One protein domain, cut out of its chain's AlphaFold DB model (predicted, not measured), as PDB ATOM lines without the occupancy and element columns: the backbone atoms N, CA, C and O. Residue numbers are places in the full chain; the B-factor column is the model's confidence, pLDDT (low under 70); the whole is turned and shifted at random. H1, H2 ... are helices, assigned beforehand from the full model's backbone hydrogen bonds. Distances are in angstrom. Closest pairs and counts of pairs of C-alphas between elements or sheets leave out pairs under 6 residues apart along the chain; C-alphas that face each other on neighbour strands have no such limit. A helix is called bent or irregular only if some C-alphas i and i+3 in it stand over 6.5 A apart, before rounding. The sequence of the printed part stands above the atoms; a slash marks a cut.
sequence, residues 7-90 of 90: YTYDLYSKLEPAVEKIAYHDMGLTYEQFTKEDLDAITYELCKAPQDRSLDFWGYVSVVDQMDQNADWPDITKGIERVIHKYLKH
ATOM      1  N   TYR A   7      25.162 -30.211 -16.095       70.88
ATOM      2  CA  TYR A   7      26.612 -30.029 -16.041       70.88
ATOM      3  C   TYR A   7      27.024 -28.874 -15.116       70.88
ATOM      4  O   TYR A   7      27.874 -29.034 -14.243       70.88
ATOM      5  N   THR A   8      26.380 -27.711 -15.253       74.50
ATOM      6  CA  THR A   8      26.616 -26.553 -14.378       74.50
ATOM      7  C   THR A   8      26.259 -26.899 -12.931       74.50
ATOM      8  O   THR A   8      26.933 -26.440 -12.014       74.50
ATOM      9  N   TYR A   9      25.207 -27.691 -12.708       80.81
ATOM     10  CA  TYR A   9      24.796 -28.112 -11.369       80.81
ATOM     11  C   TYR A   9      25.818 -29.048 -10.708       80.81
ATOM     12  O   TYR A   9      26.185 -28.818  -9.556       80.81
ATOM     13  N   ASP A  10      26.321 -30.050 -11.434       79.00
ATOM     14  CA  ASP A  10      27.347 -30.963 -10.916       79.00
ATOM     15  C   ASP A  10      28.636 -30.204 -10.566       79.00
ATOM     16  O   ASP A  10      29.159 -30.326  -9.457       79.00
ATOM     17  N   LEU A  11      29.085 -29.318 -11.460       76.81
ATOM     18  CA  LEU A  11      30.257 -28.477 -11.227       76.81
ATOM     19  C   LEU A  11      30.072 -27.537 -10.025       76.81
ATOM     20  O   LEU A  11      30.977 -27.401  -9.205       76.81
ATOM     21  N   TYR A  12      28.896 -26.921  -9.893       84.81
ATOM     22  CA  TYR A  12      28.565 -26.059  -8.758       84.81
ATOM     23  C   TYR A  12      28.645 -26.819  -7.436       84.81
ATOM     24  O   TYR A  12      29.280 -26.346  -6.500       84.81
ATOM     25  N   SER A  13      28.074 -28.027  -7.376       83.56
ATOM     26  CA  SER A  13      28.069 -28.847  -6.157       83.56
ATOM     27  C   SER A  13      29.472 -29.245  -5.681       83.56
ATOM     28  O   SER A  13      29.690 -29.440  -4.487       83.56
ATOM     29  N   LYS A  14      30.433 -29.335  -6.609       80.56
ATOM     30  CA  LYS A  14      31.845 -29.613  -6.313       80.56
ATOM     31  C   LYS A  14      32.617 -28.348  -5.936       80.56
ATOM     32  O   LYS A  14      33.498 -28.408  -5.083       80.56
ATOM     33  N   LEU A  15      32.313 -27.214  -6.573       81.75
ATOM     34  CA  LEU A  15      33.033 -25.957  -6.359       81.75
ATOM     35  C   LEU A  15      32.583 -25.215  -5.103       81.75
ATOM     36  O   LEU A  15      33.438 -24.671  -4.416       81.75
ATOM     37  N   GLU A  16      31.291 -25.207  -4.779       88.56
ATOM     38  CA  GLU A  16      30.745 -24.501  -3.611       88.56
ATOM     39  C   GLU A  16      31.516 -24.804  -2.308       88.56
ATOM     40  O   GLU A  16      32.020 -23.856  -1.701       88.56
ATOM     41  N   PRO A  17      31.730 -26.077  -1.901       86.12
ATOM     42  CA  PRO A  17      32.484 -26.372  -0.680       86.12
ATOM     43  C   PRO A  17      33.962 -25.963  -0.770       86.12
ATOM     44  O   PRO A  17      34.574 -25.635   0.246       86.12
ATOM     45  N   ALA A  18      34.554 -25.953  -1.969       84.38
ATOM     46  CA  ALA A  18      35.926 -25.493  -2.162       84.38
ATOM     47  C   ALA A  18      36.032 -23.969  -2.019       84.38
ATOM     48  O   ALA A  18      36.933 -23.479  -1.342       84.38
ATOM     49  N   VAL A  19      35.097 -23.218  -2.609       86.56
ATOM     50  CA  VAL A  19      35.031 -21.755  -2.481       86.56
ATOM     51  C   VAL A  19      34.770 -21.361  -1.033       86.56
ATOM     52  O   VAL A  19      35.453 -20.479  -0.520       86.56
ATOM     53  N   GLU A  20      33.857 -22.055  -0.353       89.12
ATOM     54  CA  GLU A  20      33.569 -21.848   1.066       89.12
ATOM     55  C   GLU A  20      34.809 -22.095   1.936       89.12
ATOM     56  O   GLU A  20      35.192 -21.231   2.734       89.12
ATOM     57  N   LYS A  21      35.490 -23.237   1.739       87.75
ATOM     58  CA  LYS A  21      36.732 -23.565   2.451       87.75
ATOM     59  C   LYS A  21      37.773 -22.467   2.253       87.75
ATOM     60  O   LYS A  21      38.332 -21.966   3.222       87.75
ATOM     61  N   ILE A  22      38.011 -22.060   1.012       86.94
ATOM     62  CA  ILE A  22      39.059 -21.087   0.696       86.94
ATOM     63  C   ILE A  22      38.713 -19.706   1.250       86.94
ATOM     64  O   ILE A  22      39.564 -19.063   1.858       86.94
ATOM     65  N   ALA A  23      37.469 -19.254   1.098       88.12
ATOM     66  CA  ALA A  23      37.038 -17.951   1.588       88.12
ATOM     67  C   ALA A  23      37.179 -17.841   3.114       88.12
ATOM     68  O   ALA A  23      37.773 -16.885   3.617       88.12
ATOM     69  N   TYR A  24      36.663 -18.822   3.855       90.56
ATOM     70  CA  TYR A  24      36.564 -18.724   5.311       90.56
ATOM     71  C   TYR A  24      37.766 -19.312   6.054       90.56
ATOM     72  O   TYR A  24      38.152 -18.774   7.090       90.56
ATOM     73  N   HIS A  25      38.380 -20.385   5.547       86.88
ATOM     74  CA  HIS A  25      39.514 -21.032   6.214       86.88
ATOM     75  C   HIS A  25      40.863 -20.530   5.703       86.88
ATOM     76  O   HIS A  25      41.715 -20.184   6.521       86.88
ATOM     77  N   ASP A  26      41.060 -20.463   4.384       86.56
ATOM     78  CA  ASP A  26      42.382 -20.152   3.821       86.56
ATOM     79  C   ASP A  26      42.627 -18.633   3.769       86.56
ATOM     80  O   ASP A  26      43.694 -18.150   4.150       86.56
ATOM     81  N   MET A  27      41.617 -17.860   3.358       87.12
ATOM     82  CA  MET A  27      41.666 -16.395   3.293       87.12
ATOM     83  C   MET A  27      41.233 -15.716   4.600       87.12
ATOM     84  O   MET A  27      41.518 -14.533   4.792       87.12
ATOM     85  N   GLY A  28      40.555 -16.441   5.495       90.12
ATOM     86  CA  GLY A  28      40.111 -15.924   6.792       90.12
ATOM     87  C   GLY A  28      39.058 -14.815   6.702       90.12
ATOM     88  O   GLY A  28      39.013 -13.950   7.579       90.12
ATOM     89  N   LEU A  29      38.243 -14.798   5.642       91.19
ATOM     90  CA  LEU A  29      37.174 -13.814   5.480       91.19
ATOM     91  C   LEU A  29      36.079 -14.045   6.522       91.19
ATOM     92  O   LEU A  29      35.784 -15.175   6.905       91.19
ATOM     93  N   THR A  30      35.445 -12.969   6.975       91.25
ATOM     94  CA  THR A  30      34.248 -13.075   7.814       91.25
ATOM     95  C   THR A  30      32.986 -13.119   6.958       91.25
ATOM     96  O   THR A  30      32.981 -12.710   5.798       91.25
ATOM     97  N   TYR A  31      31.873 -13.538   7.558       86.50
ATOM     98  CA  TYR A  31      30.563 -13.529   6.898       86.50
ATOM     99  C   TYR A  31      30.071 -12.116   6.524       86.50
ATOM    100  O   TYR A  31      29.188 -11.974   5.685       86.50
ATOM    101  N   GLU A  32      30.630 -11.071   7.148       88.62
ATOM    102  CA  GLU A  32      30.368  -9.669   6.788       88.62
ATOM    103  C   GLU A  32      31.164  -9.230   5.552       88.62
ATOM    104  O   GLU A  32      30.716  -8.365   4.807       88.62
ATOM    105  N   GLN A  33      32.349  -9.810   5.343       87.56
ATOM    106  CA  GLN A  33      33.221  -9.523   4.200       87.56
ATOM    107  C   GLN A  33      32.887 -10.388   2.985       87.56
ATOM    108  O   GLN A  33      33.151  -9.982   1.858       87.56
ATOM    109  N   PHE A  34      32.357 -11.586   3.222       90.56
ATOM    110  CA  PHE A  34      32.015 -12.553   2.195       90.56
ATOM    111  C   PHE A  34      30.721 -13.264   2.578       90.56
ATOM    112  O   PHE A  34      30.710 -14.219   3.364       90.56
ATOM    113  N   THR A  35      29.612 -12.741   2.071       92.44
ATOM    114  CA  THR A  35      28.280 -13.244   2.393       92.44
ATOM    115  C   THR A  35      27.991 -14.543   1.643       92.44
ATOM    116  O   THR A  35      28.663 -14.899   0.676       92.44
ATOM    117  N   LYS A  36      26.920 -15.238   2.038       89.44
ATOM    118  CA  LYS A  36      26.415 -16.379   1.263       89.44
ATOM    119  C   LYS A  36      26.015 -15.997  -0.164       89.44
ATOM    120  O   LYS A  36      26.164 -16.803  -1.071       89.44
ATOM    121  N   GLU A  37      25.528 -14.776  -0.373       90.25
ATOM    122  CA  GLU A  37      25.202 -14.304  -1.719       90.25
ATOM    123  C   GLU A  37      26.469 -14.145  -2.572       90.25
ATOM    124  O   GLU A  37      26.459 -14.509  -3.746       90.25
ATOM    125  N   ASP A  38      27.576 -13.696  -1.970       89.19
ATOM    126  CA  ASP A  38      28.879 -13.604  -2.637       89.19
ATOM    127  C   ASP A  38      29.464 -14.990  -2.937       89.19
ATOM    128  O   ASP A  38      29.981 -15.217  -4.031       89.19
ATOM    129  N   LEU A  39      29.323 -15.939  -2.004       90.38
ATOM    130  CA  LEU A  39      29.677 -17.347  -2.210       90.38
ATOM    131  C   LEU A  39      28.930 -17.933  -3.412       90.38
ATOM    132  O   LEU A  39      29.561 -18.470  -4.326       90.38
ATOM    133  N   ASP A  40      27.605 -17.792  -3.438       89.62
ATOM    134  CA  ASP A  40      26.760 -18.306  -4.515       89.62
ATOM    135  C   ASP A  40      27.099 -17.616  -5.850       89.62
ATOM    136  O   ASP A  40      27.190 -18.268  -6.894       89.62
ATOM    137  N   ALA A  41      27.323 -16.296  -5.833       87.56
ATOM    138  CA  ALA A  41      27.658 -15.512  -7.019       87.56
ATOM    139  C   ALA A  41      29.010 -15.911  -7.619       87.56
ATOM    140  O   ALA A  41      29.089 -16.138  -8.829       87.56
ATOM    141  N   ILE A  42      30.051 -16.046  -6.792       85.25
ATOM    142  CA  ILE A  42      31.378 -16.482  -7.238       85.25
ATOM    143  C   ILE A  42      31.328 -17.918  -7.732       85.25
ATOM    144  O   ILE A  42      31.818 -18.195  -8.823       85.25
ATOM    145  N   THR A  43      30.712 -18.825  -6.975       86.69
ATOM    146  CA  THR A  43      30.592 -20.231  -7.378       86.69
ATOM    147  C   THR A  43      29.889 -20.333  -8.728       86.69
ATOM    148  O   THR A  43      30.367 -21.008  -9.639       86.69
ATOM    149  N   TYR A  44      28.812 -19.570  -8.921       83.69
ATOM    150  CA  TYR A  44      28.118 -19.493 -10.200       83.69
ATOM    151  C   TYR A  44      28.975 -18.878 -11.321       83.69
ATOM    152  O   TYR A  44      28.934 -19.369 -12.452       83.69
ATOM    153  N   GLU A  45      29.757 -17.829 -11.042       80.44
ATOM    154  CA  GLU A  45      30.686 -17.238 -12.014       80.44
ATOM    155  C   GLU A  45      31.759 -18.247 -12.443       80.44
ATOM    156  O   GLU A  45      32.017 -18.383 -13.640       80.44
ATOM    157  N   LEU A  46      32.320 -19.011 -11.503       78.12
ATOM    158  CA  LEU A  46      33.289 -20.074 -11.783       78.12
ATOM    159  C   LEU A  46      32.672 -21.163 -12.675       78.12
ATOM    160  O   LEU A  46      33.326 -21.626 -13.607       78.12
ATOM    161  N   CYS A  47      31.398 -21.515 -12.461       78.19
ATOM    162  CA  CYS A  47      30.680 -22.459 -13.322       78.19
ATOM    163  C   CYS A  47      30.365 -21.910 -14.725       78.19
ATOM    164  O   CYS A  47      30.131 -22.689 -15.649       78.19
ATOM    165  N   LYS A  48      30.281 -20.582 -14.890       70.38
ATOM    166  CA  LYS A  48      29.901 -19.922 -16.152       70.38
ATOM    167  C   LYS A  48      31.066 -19.320 -16.923       70.38
ATOM    168  O   LYS A  48      30.841 -18.932 -18.069       70.38
ATOM    169  N   ALA A  49      32.263 -19.240 -16.341       58.28
ATOM    170  CA  ALA A  49      33.461 -18.741 -17.002       58.28
ATOM    171  C   ALA A  49      33.648 -19.471 -18.348       58.28
ATOM    172  O   ALA A  49      33.996 -20.655 -18.369       58.28
ATOM    173  N   PRO A  50      33.376 -18.802 -19.486       50.78
ATOM    174  CA  PRO A  50      33.396 -19.454 -20.779       50.78
ATOM    175  C   PRO A  50      34.830 -19.860 -21.101       50.78
ATOM    176  O   PRO A  50      35.789 -19.289 -20.577       50.78
ATOM    177  N   GLN A  51      34.956 -20.791 -22.038       49.44
ATOM    178  CA  GLN A  51      36.189 -21.284 -22.666       49.44
ATOM    179  C   GLN A  51      37.111 -20.179 -23.256       49.44
ATOM    180  O   GLN A  51      38.114 -20.486 -23.887       49.44
ATOM    181  N   ASP A  52      36.785 -18.900 -23.037       41.72
ATOM    182  CA  ASP A  52      37.390 -17.685 -23.588       41.72
ATOM    183  C   ASP A  52      38.079 -16.786 -22.535       41.72
ATOM    184  O   ASP A  52      38.599 -15.719 -22.862       41.72
ATOM    185  N   ARG A  53      38.118 -17.177 -21.250       44.47
ATOM    186  CA  ARG A  53      38.977 -16.512 -20.249       44.47
ATOM    187  C   ARG A  53      40.129 -17.424 -19.851       44.47
ATOM    188  O   ARG A  53      39.926 -18.363 -19.096       44.47
ATOM    189  N   SER A  54      41.305 -17.089 -20.396       45.66
ATOM    190  CA  SER A  54      42.662 -17.606 -20.147       45.66
ATOM    191  C   SER A  54      42.767 -19.109 -19.873       45.66
ATOM    192  O   SER A  54      42.320 -19.589 -18.834       45.66
ATOM    193  N   LEU A  55      43.498 -19.814 -20.741       44.72
ATOM    194  CA  LEU A  55      44.043 -21.162 -20.514       44.72
ATOM    195  C   LEU A  55      44.495 -21.427 -19.062       44.72
ATOM    196  O   LEU A  55      44.348 -22.546 -18.584       44.72
ATOM    197  N   ASP A  56      44.964 -20.402 -18.348       48.88
ATOM    198  CA  ASP A  56      45.361 -20.470 -16.943       48.88
ATOM    199  C   ASP A  56      44.248 -20.917 -15.982       48.88
ATOM    200  O   ASP A  56      44.553 -21.596 -15.017       48.88
ATOM    201  N   PHE A  57      42.970 -20.581 -16.197       50.56
ATOM    202  CA  PHE A  57      41.890 -20.978 -15.275       50.56
ATOM    203  C   PHE A  57      41.342 -22.375 -15.606       50.56
ATOM    204  O   PHE A  57      41.162 -23.204 -14.719       50.56
ATOM    205  N   TRP A  58      41.155 -22.695 -16.891       48.59
ATOM    206  CA  TRP A  58      40.689 -24.021 -17.320       48.59
ATOM    207  C   TRP A  58      41.774 -25.106 -17.279       48.59
ATOM    208  O   TRP A  58      41.437 -26.281 -17.153       48.59
ATOM    209  N   GLY A  59      43.063 -24.750 -17.277       51.19
ATOM    210  CA  GLY A  59      44.130 -25.672 -16.874       51.19
ATOM    211  C   GLY A  59      43.927 -26.206 -15.449       51.19
ATOM    212  O   GLY A  59      44.270 -27.350 -15.176       51.19
ATOM    213  N   TYR A  60      43.284 -25.419 -14.578       49.75
ATOM    214  CA  TYR A  60      42.957 -25.796 -13.202       49.75
ATOM    215  C   TYR A  60      41.541 -26.371 -13.033       49.75
ATOM    216  O   TYR A  60      41.340 -27.231 -12.183       49.75
ATOM    217  N   VAL A  61      40.565 -25.963 -13.856       49.81
ATOM    218  CA  VAL A  61      39.172 -26.460 -13.773       49.81
ATOM    219  C   VAL A  61      38.903 -27.708 -14.626       49.81
ATOM    220  O   VAL A  61      38.084 -28.530 -14.235       49.81
ATOM    221  N   SER A  62      39.612 -27.936 -15.742       49.22
ATOM    222  CA  SER A  62      39.450 -29.157 -16.574       49.22
ATOM    223  C   SER A  62      39.750 -30.458 -15.827       49.22
ATOM    224  O   SER A  62      39.359 -31.540 -16.255       49.22
ATOM    225  N   VAL A  63      40.423 -30.338 -14.690       49.31
ATOM    226  CA  VAL A  63      40.766 -31.440 -13.812       49.31
ATOM    227  C   VAL A  63      39.635 -31.731 -12.805       49.31
ATOM    228  O   VAL A  63      39.494 -32.874 -12.394       49.31
ATOM    229  N   VAL A  64      38.740 -30.771 -12.514       51.47
ATOM    230  CA  VAL A  64      37.592 -30.909 -11.582       51.47
ATOM    231  C   VAL A  64      36.609 -32.005 -12.013       51.47
ATOM    232  O   VAL A  64      36.021 -32.681 -11.171       51.47
ATOM    233  N   ASP A  65      36.462 -32.231 -13.321       46.66
ATOM    234  CA  ASP A  65      35.597 -33.285 -13.870       46.66
ATOM    235  C   ASP A  65      36.153 -34.705 -13.607       46.66
ATOM    236  O   ASP A  65      35.426 -35.693 -13.673       46.66
ATOM    237  N   GLN A  66      37.442 -34.816 -13.259       49.34
ATOM    238  CA  GLN A  66      38.147 -36.075 -12.982       49.34
ATOM    239  C   GLN A  66      38.445 -36.297 -11.489       49.34
ATOM    240  O   GLN A  66      39.215 -37.198 -11.149       49.34
ATOM    241  N   MET A  67      37.890 -35.479 -10.588       55.53
ATOM    242  CA  MET A  67      38.423 -35.340  -9.230       55.53
ATOM    243  C   MET A  67      37.548 -35.892  -8.112       55.53
ATOM    244  O   MET A  67      36.343 -35.663  -8.045       55.53
ATOM    245  N   ASP A  68      38.225 -36.594  -7.206       51.09
ATOM    246  CA  ASP A  68      37.700 -37.101  -5.945       51.09
ATOM    247  C   ASP A  68      37.615 -35.958  -4.917       51.09
ATOM    248  O   ASP A  68      38.474 -35.072  -4.887       51.09
ATOM    249  N   GLN A  69      36.598 -35.974  -4.054       52.25
ATOM    250  CA  GLN A  69      36.229 -34.852  -3.168       52.25
ATOM    251  C   GLN A  69      37.299 -34.486  -2.111       52.25
ATOM    252  O   GLN A  69      37.146 -33.496  -1.401       52.25
ATOM    253  N   ASN A  70      38.378 -35.270  -2.001       48.69
ATOM    254  CA  ASN A  70      39.342 -35.231  -0.896       48.69
ATOM    255  C   ASN A  70      40.765 -34.786  -1.269       48.69
ATOM    256  O   ASN A  70      41.651 -34.849  -0.417       48.69
ATOM    257  N   ALA A  71      41.038 -34.395  -2.513       51.09
ATOM    258  CA  ALA A  71      42.393 -33.983  -2.878       51.09
ATOM    259  C   ALA A  71      42.659 -32.503  -2.542       51.09
ATOM    260  O   ALA A  71      41.810 -31.637  -2.740       51.09
ATOM    261  N   ASP A  72      43.845 -32.225  -1.994       52.88
ATOM    262  CA  ASP A  72      44.344 -30.865  -1.772       52.88
ATOM    263  C   ASP A  72      44.863 -30.297  -3.101       52.88
ATOM    264  O   ASP A  72      45.733 -30.888  -3.747       52.88
ATOM    265  N   TRP A  73      44.339 -29.136  -3.503       62.34
ATOM    266  CA  TRP A  73      44.588 -28.527  -4.814       62.34
ATOM    267  C   TRP A  73      45.277 -27.158  -4.693       62.34
ATOM    268  O   TRP A  73      44.601 -26.135  -4.776       62.34
ATOM    269  N   PRO A  74      46.616 -27.069  -4.591       58.00
ATOM    270  CA  PRO A  74      47.321 -25.781  -4.475       58.00
ATOM    271  C   PRO A  74      47.015 -24.791  -5.613       58.00
ATOM    272  O   PRO A  74      47.147 -23.577  -5.468       58.00
ATOM    273  N   ASP A  75      46.632 -25.335  -6.758       59.38
ATOM    274  CA  ASP A  75      46.459 -24.644  -8.022       59.38
ATOM    275  C   ASP A  75      45.007 -24.177  -8.255       59.38
ATOM    276  O   ASP A  75      44.780 -23.036  -8.666       59.38
ATOM    277  N   ILE A  76      44.016 -24.993  -7.871       66.38
ATOM    278  CA  ILE A  76      42.601 -24.581  -7.821       66.38
ATOM    279  C   ILE A  76      42.393 -23.571  -6.691       66.38
ATOM    280  O   ILE A  76      41.699 -22.573  -6.896       66.38
ATOM    281  N   THR A  77      43.061 -23.765  -5.545       71.75
ATOM    282  CA  THR A  77      43.032 -22.819  -4.424       71.75
ATOM    283  C   THR A  77      43.439 -21.420  -4.872       71.75
ATOM    284  O   THR A  77      42.660 -20.482  -4.731       71.75
ATOM    285  N   LYS A  78      44.584 -21.280  -5.551       72.69
ATOM    286  CA  LYS A  78      45.028 -19.988  -6.103       72.69
ATOM    287  C   LYS A  78      44.066 -19.405  -7.138       72.69
ATOM    288  O   LYS A  78      43.943 -18.184  -7.244       72.69
ATOM    289  N   GLY A  79      43.418 -20.252  -7.939       73.31
ATOM    290  CA  GLY A  79      42.409 -19.829  -8.909       73.31
ATOM    291  C   GLY A  79      41.197 -19.194  -8.229       73.31
ATOM    292  O   GLY A  79      40.817 -18.071  -8.563       73.31
ATOM    293  N   ILE A  80      40.643 -19.879  -7.231       80.31
ATOM    294  CA  ILE A  80      39.504 -19.410  -6.438       80.31
ATOM    295  C   ILE A  80      39.883 -18.160  -5.629       80.31
ATOM    296  O   ILE A  80      39.174 -17.159  -5.708       80.31
ATOM    297  N   GLU A  81      41.036 -18.151  -4.951       82.94
ATOM    298  CA  GLU A  81      41.547 -16.982  -4.213       82.94
ATOM    299  C   GLU A  81      41.639 -15.730  -5.092       82.94
ATOM    300  O   GLU A  81      41.323 -14.624  -4.649       82.94
ATOM    301  N   ARG A  82      42.081 -15.873  -6.350       79.56
ATOM    302  CA  ARG A  82      42.153 -14.755  -7.304       79.56
ATOM    303  C   ARG A  82      40.774 -14.226  -7.671       79.56
ATOM    304  O   ARG A  82      40.620 -13.011  -7.799       79.56
ATOM    305  N   VAL A  83      39.796 -15.109  -7.867       80.25
ATOM    306  CA  VAL A  83      38.423 -14.709  -8.200       80.25
ATOM    307  C   VAL A  83      37.769 -14.016  -7.007       80.25
ATOM    308  O   VAL A  83      37.251 -12.916  -7.182       80.25
ATOM    309  N   ILE A  84      37.912 -14.564  -5.795       82.75
ATOM    310  CA  ILE A  84      37.458 -13.921  -4.553       82.75
ATOM    311  C   ILE A  84      38.111 -12.545  -4.385       82.75
ATOM    312  O   ILE A  84      37.416 -11.550  -4.205       82.75
ATOM    313  N   HIS A  85      39.433 -12.433  -4.540       82.38
ATOM    314  CA  HIS A  85      40.117 -11.139  -4.464       82.38
ATOM    315  C   HIS A  85      39.638 -10.127  -5.504       82.38
ATOM    316  O   HIS A  85      39.605  -8.930  -5.225       82.38
ATOM    317  N   LYS A  86      39.333 -10.575  -6.725       77.12
ATOM    318  CA  LYS A  86      38.807  -9.695  -7.768       77.12
ATOM    319  C   LYS A  86      37.406  -9.205  -7.412       77.12
ATOM    320  O   LYS A  86      37.122  -8.034  -7.639       77.12
ATOM    321  N   TYR A  87      36.577 -10.082  -6.856       80.06
ATOM    322  CA  TYR A  87      35.228  -9.759  -6.413       80.06
ATOM    323  C   TYR A  87      35.239  -8.758  -5.246       80.06
ATOM    324  O   TYR A  87      34.585  -7.732  -5.327       80.06
ATOM    325  N   LEU A  88      36.078  -8.975  -4.227       77.62
ATOM    326  CA  LEU A  88      36.202  -8.084  -3.058       77.62
ATOM    327  C   LEU A  88      36.807  -6.699  -3.358       77.62
ATOM    328  O   LEU A  88      36.746  -5.804  -2.519       77.62
ATOM    329  N   LYS A  89      37.471  -6.525  -4.508       70.00
ATOM    330  CA  LYS A  89      38.043  -5.235  -4.944       70.00
ATOM    331  C   LYS A  89      37.056  -4.363  -5.726       70.00
ATOM    332  O   LYS A  89      37.430  -3.244  -6.089       70.00
ATOM    333  N   HIS A  90      35.872  -4.885  -6.034       51.50
ATOM    334  CA  HIS A  90      34.778  -4.164  -6.679       51.50
ATOM    335  C   HIS A  90      33.813  -3.584  -5.648       51.50
ATOM    336  O   HIS A  90      33.244  -2.515  -5.971       51.50
TER     337      HIS A  90
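What this domain is: This is residues 7 to 90 of the 90 residues of an uncharacterized protein of Bacillus sp. FJAT-27916 (UniProt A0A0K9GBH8). Three longer helices, H1, H2 and H4, cross one another at wide angles, with the centres of H2, H4 and the later arm of the bent H1 making a triangle. The short H3 packs on the early part of H4, and the long link of residues 62 to 73 runs between these two, away from the middle. The printed part has 84 residues with four named helices, in the order H1, H2, H3, H4, and no named strand; the class is all helix. It is compact, with a radius of gyration of the C-alphas of 12.1 A, and rounded, spanning 33 by 28 by 23 A.

How they stand to each other: Begin with the longest helix, H1, residues 7 to 26. By its hydrogen bonds it was assigned as one helix, but it is bent: C-alphas 14 and 17 are 6.5 A apart, and its arms H1a, residues 7 to 14, and H1b, residues 17 to 26, stand at a steep tilt of 37 degrees, only just past shallow. H1a touches H2, residues 36 to 48, through residues 43 to 48 of H2 alone; the closest C-alphas are those of Thr 8 and Cys 47, 5.9 A apart. These two run opposite ways at a steep tilt of 47 degrees. H1b touches residues 39 to 43 of H2 alone, closest at the C-alphas of Val 19 and Thr 43, 6.8 A, opposite ways at a steep tilt of 55 degrees. Look at Val 19 again for H4, residues 74 to 88: H1b touches it, about perpendicular at 78 degrees, with the closest C-alphas, those of Val 19 and Ile 80, 6.4 A apart. H2 and H4 only just touch, with 3 pairs of C-alphas within 8 A; the closest are those of Ile 42 and Ile 84, 7.1 A. H3, residues 55 to 61, touches residues 75 to 79 of H4 alone, with the C-alphas of Tyr 60 and Ile 76 closest at 5.5 A, at 72 degrees, only just about perpendicular. H3 is apart from H1a, H1b and H2. Every O i to N i+4 pair is within hydrogen-bond range in H1a, H1b, H2 and H4; in H3 it is 2 of 3.

Where its parts are: Find C-alpha 7 at (26.612, -30.029, -16.041), where H1a begins; it measures 11.1 A and H1b 12.5 A. H2 starts at C-alpha 36, (26.415, -16.379, 1.263), and runs 18.1 A. H3 measures 9.9 A. H4 runs 20.9 A, to C-alpha 88 at (36.202, -8.084, -3.058).

The domain as a whole: The farthest C-alphas, those of Glu 32 and Gln 66, are 33.9 A apart. The printed part has no cut; the link from H3 to H4 is long. Mean pLDDT of the printed part is 72.4, and residues 49 to 76 and residue 90 are under 70.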